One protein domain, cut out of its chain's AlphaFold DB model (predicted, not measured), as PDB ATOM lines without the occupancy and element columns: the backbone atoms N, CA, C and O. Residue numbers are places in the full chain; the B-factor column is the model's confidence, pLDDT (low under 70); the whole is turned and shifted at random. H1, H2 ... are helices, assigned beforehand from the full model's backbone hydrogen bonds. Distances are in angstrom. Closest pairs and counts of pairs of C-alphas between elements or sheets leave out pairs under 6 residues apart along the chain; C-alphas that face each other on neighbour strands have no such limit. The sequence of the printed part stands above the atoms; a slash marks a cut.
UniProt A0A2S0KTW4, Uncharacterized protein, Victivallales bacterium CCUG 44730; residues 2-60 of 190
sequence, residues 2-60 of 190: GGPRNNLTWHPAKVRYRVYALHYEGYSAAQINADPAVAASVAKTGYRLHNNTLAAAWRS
ATOM      1  N   GLY A   2     183.912 124.747 232.330       43.22
ATOM      2  CA  GLY A   2     184.640 125.955 231.924       43.22
ATOM      3  C   GLY A   2     186.010 125.996 232.587       43.22
ATOM      4  O   GLY A   2     186.106 126.351 233.758       43.22
ATOM      5  N   GLY A   3     187.055 125.601 231.857       44.97
ATOM      6  CA  GLY A   3     188.435 125.780 232.307       44.97
ATOM      7  C   GLY A   3     188.755 127.262 232.569       44.97
ATOM      8  O   GLY A   3     188.044 128.139 232.067       44.97
ATOM      9  N   PRO A   4     189.798 127.565 233.362       51.34
ATOM     10  CA  PRO A   4     190.148 128.935 233.719       51.34
ATOM     11  C   PRO A   4     190.282 129.802 232.462       51.34
ATOM     12  O   PRO A   4     191.026 129.468 231.539       51.34
ATOM     13  N   ARG A   5     189.528 130.909 232.426       58.34
ATOM     14  CA  ARG A   5     189.532 131.876 231.323       58.34
ATOM     15  C   ARG A   5     190.938 132.444 231.159       58.34
ATOM     16  O   ARG A   5     191.390 133.258 231.960       58.34
ATOM     17  N   ASN A   6     191.631 132.005 230.119       71.69
ATOM     18  CA  ASN A   6     192.922 132.550 229.752       71.69
ATOM     19  C   ASN A   6     192.702 133.699 228.767       71.69
ATOM     20  O   ASN A   6     192.450 133.451 227.595       71.69
ATOM     21  N   ASN A   7     192.831 134.946 229.223       83.06
ATOM     22  CA  ASN A   7     192.704 136.120 228.355       83.06
ATOM     23  C   ASN A   7     193.603 136.067 227.107       83.06
ATOM     24  O   ASN A   7     193.250 136.665 226.095       83.06
ATOM     25  N   LEU A   8     194.703 135.301 227.134       86.75
ATOM     26  CA  LEU A   8     195.563 135.090 225.972       86.75
ATOM     27  C   LEU A   8     194.797 134.530 224.760       86.75
ATOM     28  O   LEU A   8     195.145 134.857 223.630       86.75
ATOM     29  N   THR A   9     193.734 133.739 224.962       86.12
ATOM     30  CA  THR A   9     192.945 133.154 223.860       86.12
ATOM     31  C   THR A   9     192.199 134.199 223.032       86.12
ATOM     32  O   THR A   9     191.867 133.924 221.884       86.12
ATOM     33  N   TRP A  10     191.968 135.396 223.580       87.75
ATOM     34  CA  TRP A  10     191.348 136.516 222.864       87.75
ATOM     35  C   TRP A  10     192.315 137.256 221.936       87.75
ATOM     36  O   TRP A  10     191.894 138.109 221.158       87.75
ATOM     37  N   HIS A  11     193.607 136.935 221.994       90.12
ATOM     38  CA  HIS A  11     194.595 137.495 221.083       90.12
ATOM     39  C   HIS A  11     194.757 136.613 219.838       90.12
ATOM     40  O   HIS A  11     194.604 135.387 219.914       90.12
ATOM     41  N   PRO A  12     195.120 137.205 218.682       88.88
ATOM     42  CA  PRO A  12     195.416 136.455 217.466       88.88
ATOM     43  C   PRO A  12     196.495 135.393 217.688       88.88
ATOM     44  O   PRO A  12     197.437 135.616 218.448       88.88
ATOM     45  N   ALA A  13     196.413 134.276 216.960       83.06
ATOM     46  CA  ALA A  13     197.337 133.146 217.112       83.06
ATOM     47  C   ALA A  13     198.814 133.565 217.029       83.06
ATOM     48  O   ALA A  13     199.611 133.169 217.870       83.06
ATOM     49  N   LYS A  14     199.161 134.458 216.091       84.25
ATOM     50  CA  LYS A  14     200.519 135.013 215.952       84.25
ATOM     51  C   LYS A  14     201.039 135.659 217.246       84.25
ATOM     52  O   LYS A  14     202.202 135.491 217.588       84.25
ATOM     53  N   VAL A  15     200.176 136.364 217.977       91.56
ATOM     54  CA  VAL A  15     200.524 136.999 219.258       91.56
ATOM     55  C   VAL A  15     200.634 135.952 220.361       91.56
ATOM     56  O   VAL A  15     201.569 136.010 221.151       91.56
ATOM     57  N   ARG A  16     199.739 134.956 220.390       91.31
ATOM     58  CA  ARG A  16     199.822 133.855 221.365       91.31
ATOM     59  C   ARG A  16     201.133 133.084 221.231       91.31
ATOM     60  O   ARG A  16     201.826 132.903 222.225       91.31
ATOM     61  N   TYR A  17     201.525 132.729 220.007       89.94
ATOM     62  CA  TYR A  17     202.806 132.068 219.747       89.94
ATOM     63  C   TYR A  17     204.011 132.950 220.082       89.94
ATOM     64  O   TYR A  17     204.990 132.443 220.617       89.94
ATOM     65  N   ARG A  18     203.936 134.269 219.853       92.44
ATOM     66  CA  ARG A  18     204.985 135.204 220.291       92.44
ATOM     67  C   ARG A  18     205.133 135.218 221.815       92.44
ATOM     68  O   ARG A  18     206.253 135.159 222.308       92.44
ATOM     69  N   VAL A  19     204.023 135.239 222.552       93.12
ATOM     70  CA  VAL A  19     204.018 135.154 224.023       93.12
ATOM     71  C   VAL A  19     204.614 133.827 224.503       93.12
ATOM     72  O   VAL A  19     205.399 133.824 225.449       93.12
ATOM     73  N   TYR A  20     204.289 132.710 223.843       93.81
ATOM     74  CA  TYR A  20     204.885 131.407 224.151       93.81
ATOM     75  C   TYR A  20     206.391 131.371 223.889       93.81
ATOM     76  O   TYR A  20     207.124 130.857 224.728       93.81
ATOM     77  N   ALA A  21     206.848 131.944 222.773       89.88
ATOM     78  CA  ALA A  21     208.266 132.036 222.438       89.88
ATOM     79  C   ALA A  21     209.052 132.805 223.503       89.88
ATOM     80  O   ALA A  21     210.002 132.271 224.060       89.88
ATOM     81  N   LEU A  22     208.592 134.008 223.853       92.81
ATOM     82  CA  LEU A  22     209.250 134.848 224.855       92.81
ATOM     83  C   LEU A  22     209.307 134.163 226.226       92.81
ATOM     84  O   LEU A  22     210.325 134.219 226.907       92.81
ATOM     85  N   HIS A  23     208.230 133.486 226.636       94.06
ATOM     86  CA  HIS A  23     208.240 132.750 227.899       94.06
ATOM     87  C   HIS A  23     209.219 131.573 227.886       94.06
ATOM     88  O   HIS A  23     209.945 131.385 228.859       94.06
ATOM     89  N   TYR A  24     209.257 130.818 226.788       89.44
ATOM     90  CA  TYR A  24     210.194 129.710 226.612       89.44
ATOM     91  C   TYR A  24     211.656 130.198 226.619       89.44
ATOM     92  O   TYR A  24     212.520 129.544 227.186       89.44
ATOM     93  N   GLU A  25     211.922 131.390 226.078       87.56
ATOM     94  CA  GLU A  25     213.227 132.071 226.123       87.56
ATOM     95  C   GLU A  25     213.567 132.682 227.504       87.56
ATOM     96  O   GLU A  25     214.601 133.328 227.659       87.56
ATOM     97  N   GLY A  26     212.715 132.502 228.521       91.38
ATOM     98  CA  GLY A  26     212.977 132.942 229.896       91.38
ATOM     99  C   GLY A  26     212.592 134.393 230.204       91.38
ATOM    100  O   GLY A  26     212.933 134.901 231.273       91.38
ATOM    101  N   TYR A  27     211.858 135.073 229.317       93.25
ATOM    102  CA  TYR A  27     211.430 136.451 229.560       93.25
ATOM    103  C   TYR A  27     210.405 136.527 230.697       93.25
ATOM    104  O   TYR A  27     209.465 135.731 230.797       93.25
ATOM    105  N   SER A  28     210.548 137.553 231.535       92.19
ATOM    106  CA  SER A  28     209.589 137.856 232.597       92.19
ATOM    107  C   SER A  28     208.255 138.365 232.040       92.19
ATOM    108  O   SER A  28     208.176 138.920 230.942       92.19
ATOM    109  N   ALA A  29     207.190 138.266 232.840       89.88
ATOM    110  CA  ALA A  29     205.867 138.774 232.474       89.88
ATOM    111  C   ALA A  29     205.870 140.270 232.097       89.88
ATOM    112  O   ALA A  29     205.124 140.677 231.206       89.88
ATOM    113  N   ALA A  30     206.708 141.083 232.748       92.44
ATOM    114  CA  ALA A  30     206.848 142.501 232.427       92.44
ATOM    115  C   ALA A  30     207.465 142.704 231.036       92.44
ATOM    116  O   ALA A  30     206.944 143.484 230.244       92.44
ATOM    117  N   GLN A  31     208.518 141.947 230.709       93.81
ATOM    118  CA  GLN A  31     209.165 142.020 229.398       93.81
ATOM    119  C   GLN A  31     208.258 141.482 228.283       93.81
ATOM    120  O   GLN A  31     208.199 142.071 227.209       93.81
ATOM    121  N   ILE A  32     207.486 140.421 228.547       93.88
ATOM    122  CA  ILE A  32     206.487 139.896 227.604       93.88
ATOM    123  C   ILE A  32     205.416 140.950 227.300       93.88
ATOM    124  O   ILE A  32     205.059 141.146 226.143       93.88
ATOM    125  N   ASN A  33     204.907 141.646 228.320       91.75
ATOM    126  CA  ASN A  33     203.918 142.710 228.124       91.75
ATOM    127  C   ASN A  33     204.502 143.950 227.424       91.75
ATOM    128  O   ASN A  33     203.748 144.698 226.806       91.75
ATOM    129  N   ALA A  34     205.818 144.161 227.510       93.38
ATOM    130  CA  ALA A  34     206.523 145.239 226.822       93.38
ATOM    131  C   ALA A  34     206.873 144.912 225.356       93.38
ATOM    132  O   ALA A  34     207.260 145.818 224.619       93.38
ATOM    133  N   ASP A  35     206.733 143.654 224.908       95.44
ATOM    134  CA  ASP A  35     206.960 143.291 223.505       95.44
ATOM    135  C   ASP A  35     206.002 144.089 222.595       95.44
ATOM    136  O   ASP A  35     204.788 144.074 222.828       95.44
ATOM    137  N   PRO A  36     206.499 144.771 221.544       94.00
ATOM    138  CA  PRO A  36     205.675 145.659 220.725       94.00
ATOM    139  C   PRO A  36     204.452 144.980 220.101       94.00
ATOM    140  O   PRO A  36     203.384 145.587 220.007       94.00
ATOM    141  N   ALA A  37     204.577 143.713 219.691       91.38
ATOM    142  CA  ALA A  37     203.473 142.976 219.087       91.38
ATOM    143  C   ALA A  37     202.434 142.558 220.139       91.38
ATOM    144  O   ALA A  37     201.231 142.563 219.860       91.38
ATOM    145  N   VAL A  38     202.883 142.229 221.352       94.00
ATOM    146  CA  VAL A  38     202.007 141.920 222.489       94.00
ATOM    147  C   VAL A  38     201.286 143.180 222.967       94.00
ATOM    148  O   VAL A  38     200.057 143.173 223.047       94.00
ATOM    149  N   ALA A  39     202.009 144.277 223.191       95.00
ATOM    150  CA  ALA A  39     201.455 145.558 223.620       95.00
ATOM    151  C   ALA A  39     200.419 146.105 222.624       95.00
ATOM    152  O   ALA A  39     199.315 146.481 223.022       95.00
ATOM    153  N   ALA A  40     200.721 146.072 221.319       93.62
ATOM    154  CA  ALA A  40     199.780 146.484 220.277       93.62
ATOM    155  C   ALA A  40     198.511 145.616 220.263       93.62
ATOM    156  O   ALA A  40     197.402 146.114 220.068       93.62
ATOM    157  N   SER A  41     198.657 144.312 220.506       93.00
ATOM    158  CA  SER A  41     197.523 143.393 220.600       93.00
ATOM    159  C   SER A  41     196.660 143.678 221.826       93.00
ATOM    160  O   SER A  41     195.444 143.743 221.698       93.00
ATOM    161  N   VAL A  42     197.268 143.918 222.991       93.25
ATOM    162  CA  VAL A  42     196.560 144.306 224.224       93.25
ATOM    163  C   VAL A  42     195.812 145.625 224.042       93.25
ATOM    164  O   VAL A  42     194.652 145.722 224.439       93.25
ATOM    165  N   ALA A  43     196.429 146.618 223.397       93.19
ATOM    166  CA  ALA A  43     195.775 147.886 223.086       93.19
ATOM    167  C   ALA A  43     194.570 147.701 222.147       93.19
ATOM    168  O   ALA A  43     193.547 148.357 222.320       93.19
ATOM    169  N   LYS A  44     194.669 146.780 221.180       92.25
ATOM    170  CA  LYS A  44     193.605 146.500 220.207       92.25
ATOM    171  C   LYS A  44     192.456 145.669 220.781       92.25
ATOM    172  O   LYS A  44     191.305 145.918 220.440       92.25
ATOM    173  N   THR A  45     192.752 144.645 221.580       88.44
ATOM    174  CA  THR A  45     191.741 143.701 222.083       88.44
ATOM    175  C   THR A  45     191.163 144.109 223.435       88.44
ATOM    176  O   THR A  45     190.111 143.609 223.816       88.44
ATOM    177  N   GLY A  46     191.848 144.979 224.185       88.94
ATOM    178  CA  GLY A  46     191.472 145.381 225.542       88.94
ATOM    179  C   GLY A  46     191.747 144.320 226.617       88.94
ATOM    180  O   GLY A  46     191.623 144.603 227.809       88.94
ATOM    181  N   TYR A  47     192.161 143.109 226.231       88.44
ATOM    182  CA  TYR A  47     192.461 142.025 227.161       88.44
ATOM    183  C   TYR A  47     193.923 142.088 227.602       88.44
ATOM    184  O   TYR A  47     194.841 141.929 226.804       88.44
ATOM    185  N   ARG A  48     194.152 142.319 228.897       88.12
ATOM    186  CA  ARG A  48     195.501 142.369 229.476       88.12
ATOM    187  C   ARG A  48     196.006 140.982 229.865       88.12
ATOM    188  O   ARG A  48     195.242 140.141 230.352       88.12
ATOM    189  N   LEU A  49     197.317 140.785 229.719       89.25
ATOM    190  CA  LEU A  49     198.026 139.565 230.103       89.25
ATOM    191  C   LEU A  49     198.594 139.699 231.521       89.25
ATOM    192  O   LEU A  49     199.790 139.899 231.730       89.25
ATOM    193  N   HIS A  50     197.709 139.605 232.513       88.81
ATOM    194  CA  HIS A  50     198.107 139.586 233.921       88.81
ATOM    195  C   HIS A  50     198.867 138.299 234.273       88.81
ATOM    196  O   HIS A  50     198.728 137.280 233.597       88.81
ATOM    197  N   ASN A  51     199.593 138.298 235.393       85.81
ATOM    198  CA  ASN A  51     200.323 137.113 235.865       85.81
ATOM    199  C   ASN A  51     199.432 135.864 235.958       85.81
ATOM    200  O   ASN A  51     199.848 134.790 235.541       85.81
ATOM    201  N   ASN A  52     198.180 136.004 236.403       85.88
ATOM    202  CA  ASN A  52     197.229 134.888 236.458       85.88
ATOM    203  C   ASN A  52     196.841 134.365 235.063       85.88
ATOM    204  O   ASN A  52     196.685 133.159 234.878       85.88
ATOM    205  N   THR A  53     196.717 135.257 234.074       86.38
ATOM    206  CA  THR A  53     196.484 134.899 232.667       86.38
ATOM    207  C   THR A  53     197.660 134.103 232.117       86.38
ATOM    208  O   THR A  53     197.469 133.029 231.554       86.38
ATOM    209  N   LEU A  54     198.876 134.600 232.332       89.19
ATOM    210  CA  LEU A  54     200.104 133.951 231.886       89.19
ATOM    211  C   LEU A  54     200.292 132.592 232.577       89.19
ATOM    212  O   LEU A  54     200.476 131.583 231.909       89.19
ATOM    213  N   ALA A  55     200.085 132.512 233.893       89.06
ATOM    214  CA  ALA A  55     200.139 131.254 234.640       89.06
ATOM    215  C   ALA A  55     199.101 130.215 234.172       89.06
ATOM    216  O   ALA A  55     199.329 129.006 234.271       89.06
ATOM    217  N   ALA A  56     197.936 130.652 233.684       86.75
ATOM    218  CA  ALA A  56     196.970 129.767 233.032       86.75
ATOM    219  C   ALA A  56     197.431 129.365 231.619       86.75
ATOM    220  O   ALA A  56     197.260 128.211 231.224       86.75
ATOM    221  N   ALA A  57     198.059 130.281 230.881       88.69
ATOM    222  CA  ALA A  57     198.603 130.032 229.551       88.69
ATOM    223  C   ALA A  57     199.694 128.955 229.552       88.69
ATOM    224  O   ALA A  57     199.640 128.056 228.717       88.69
ATOM    225  N   TRP A  58     200.606 128.968 230.525       89.81
ATOM    226  CA  TRP A  58     201.685 127.973 230.636       89.81
ATOM    227  C   TRP A  58     201.171 126.561 230.933       89.81
ATOM    228  O   TRP A  58     201.792 125.563 230.587       89.81
ATOM    229  N   ARG A  59     199.991 126.451 231.548       87.31
ATOM    230  CA  ARG A  59     199.346 125.156 231.810       87.31
ATOM    231  C   ARG A  59     198.480 124.672 230.649       87.31
ATOM    232  O   ARG A  59     198.027 123.526 230.672       87.31
ATOM    233  N   SER A  60     198.242 125.518 229.646       85.81
ATOM    234  CA  SER A  60     197.376 125.199 228.513       85.81
ATOM    235  C   SER A  60     197.982 124.132 227.598       85.81
ATOM    236  O   SER A  60     199.197 124.043 227.423       85.81
TER     237      SER A  60
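Overview. This is residues 2 to 60 of the 190 residues of an uncharacterized protein of Victivallales bacterium CCUG 44730 (UniProt A0A2S0KTW4). This is a small cluster of five helices set round a shared middle, with a tail at one end. The longest helix, H2, packs with its earlier residues on H4 and with its later residues on H3, while H3 and H4 meet at a corner like an L; H5 and the short H1 make another side of the cluster. The 59 printed residues hold five named helices in the order H1, H2, H3, H4, H5 and no named strand; the class is all helix, with 41 residues in the named helices. The whole is compact, with a radius of gyration of the C-alphas of 10.3 A, and the C-alphas span 31 by 25 by 18 A along their three main axes. Residues 2 to 5 make the tail, and Gly 2 is one of the two residues farthest apart.

Arrangement. Along the printed part, H1, residues 7 to 10, comes first, and H2, residues 13 to 24, follows. H1 and H2 are close but not clearly touching; their closest C-alphas, those of Leu 8 and Arg 16, are 6.4 A apart. H2 touches H3, residues 29 to 34, with residues 19 to 23 of H2 alone. The closest C-alphas there are those of Leu 22 and Ile 32, 6.4 A apart, and the two helices run opposite ways at a steep tilt of 49 degrees. H2 also touches H4, residues 36 to 45, with residues 15 to 19 of H2 alone. The closest C-alphas are those of Val 15 and Val 38, 6.1 A apart, and the two helices run opposite ways at a steep tilt of 46 degrees. H3 and H4 are about perpendicular, at 88 degrees, and close but not clearly touching; the C-alphas of Asn 33 and Ala 39, their closest, are 5.9 A apart. H4 is close to H1 but not clearly touching it, the C-alphas of Thr 45 and Trp 10, their closest, being 7.2 A apart. H5, residues 51 to 59, touches H1, the closest C-alphas being those of Thr 53 and Asn 7 at 5.9 A. H5 is close to H3 but not clearly touching it, with the C-alphas of Asn 51 and Ala 29, their closest, 6.7 A apart, and the two stand about perpendicular at 74 degrees. H2 and H5 are near each other, with 9 pairs of C-alphas within 10 A. H1 and H3 are apart, and so are H4 and H5. In H2, H3 and H4 every O i to N i+4 pair is within hydrogen-bond range, and in H5 4 of 5 are; H1 is too short for such a pair, and its one O i to N i+3 pair is within range.

Along the chain. H1 runs from Asn 7, with its C-alpha at (192.704, 136.120, 228.355), to Trp 10, over 5.7 A. H2 runs from Ala 13 to Tyr 24, over 16.4 A, and its last C-alpha is at (210.194, 129.710, 226.612). H3, from Ala 29 to Ala 34, measures 8.6 A from first to last C-alpha. H4, from Pro 36 to Thr 45, measures 14.1 A. H5, from Asn 51 to Arg 59, measures 12.7 A and ends with C-alpha 59 at (199.346, 125.156, 231.810).

Size, cuts and confidence. The C-alphas of Gly 2 and Pro 36, the two farthest apart, are 30.9 A from each other, and those of Gly 2 and Ser 60, the first and last printed, are 13.2 A apart. The printed part has no cut. The links from H1 to H2, H2 to H3, H3 to H4 and H4 to H5 are tight, with 2, 4, 1 and 5 residues between the helices. The mean pLDDT of the printed part is 87.1, and the model's confidence is low, under 70, at residues 2 to 5.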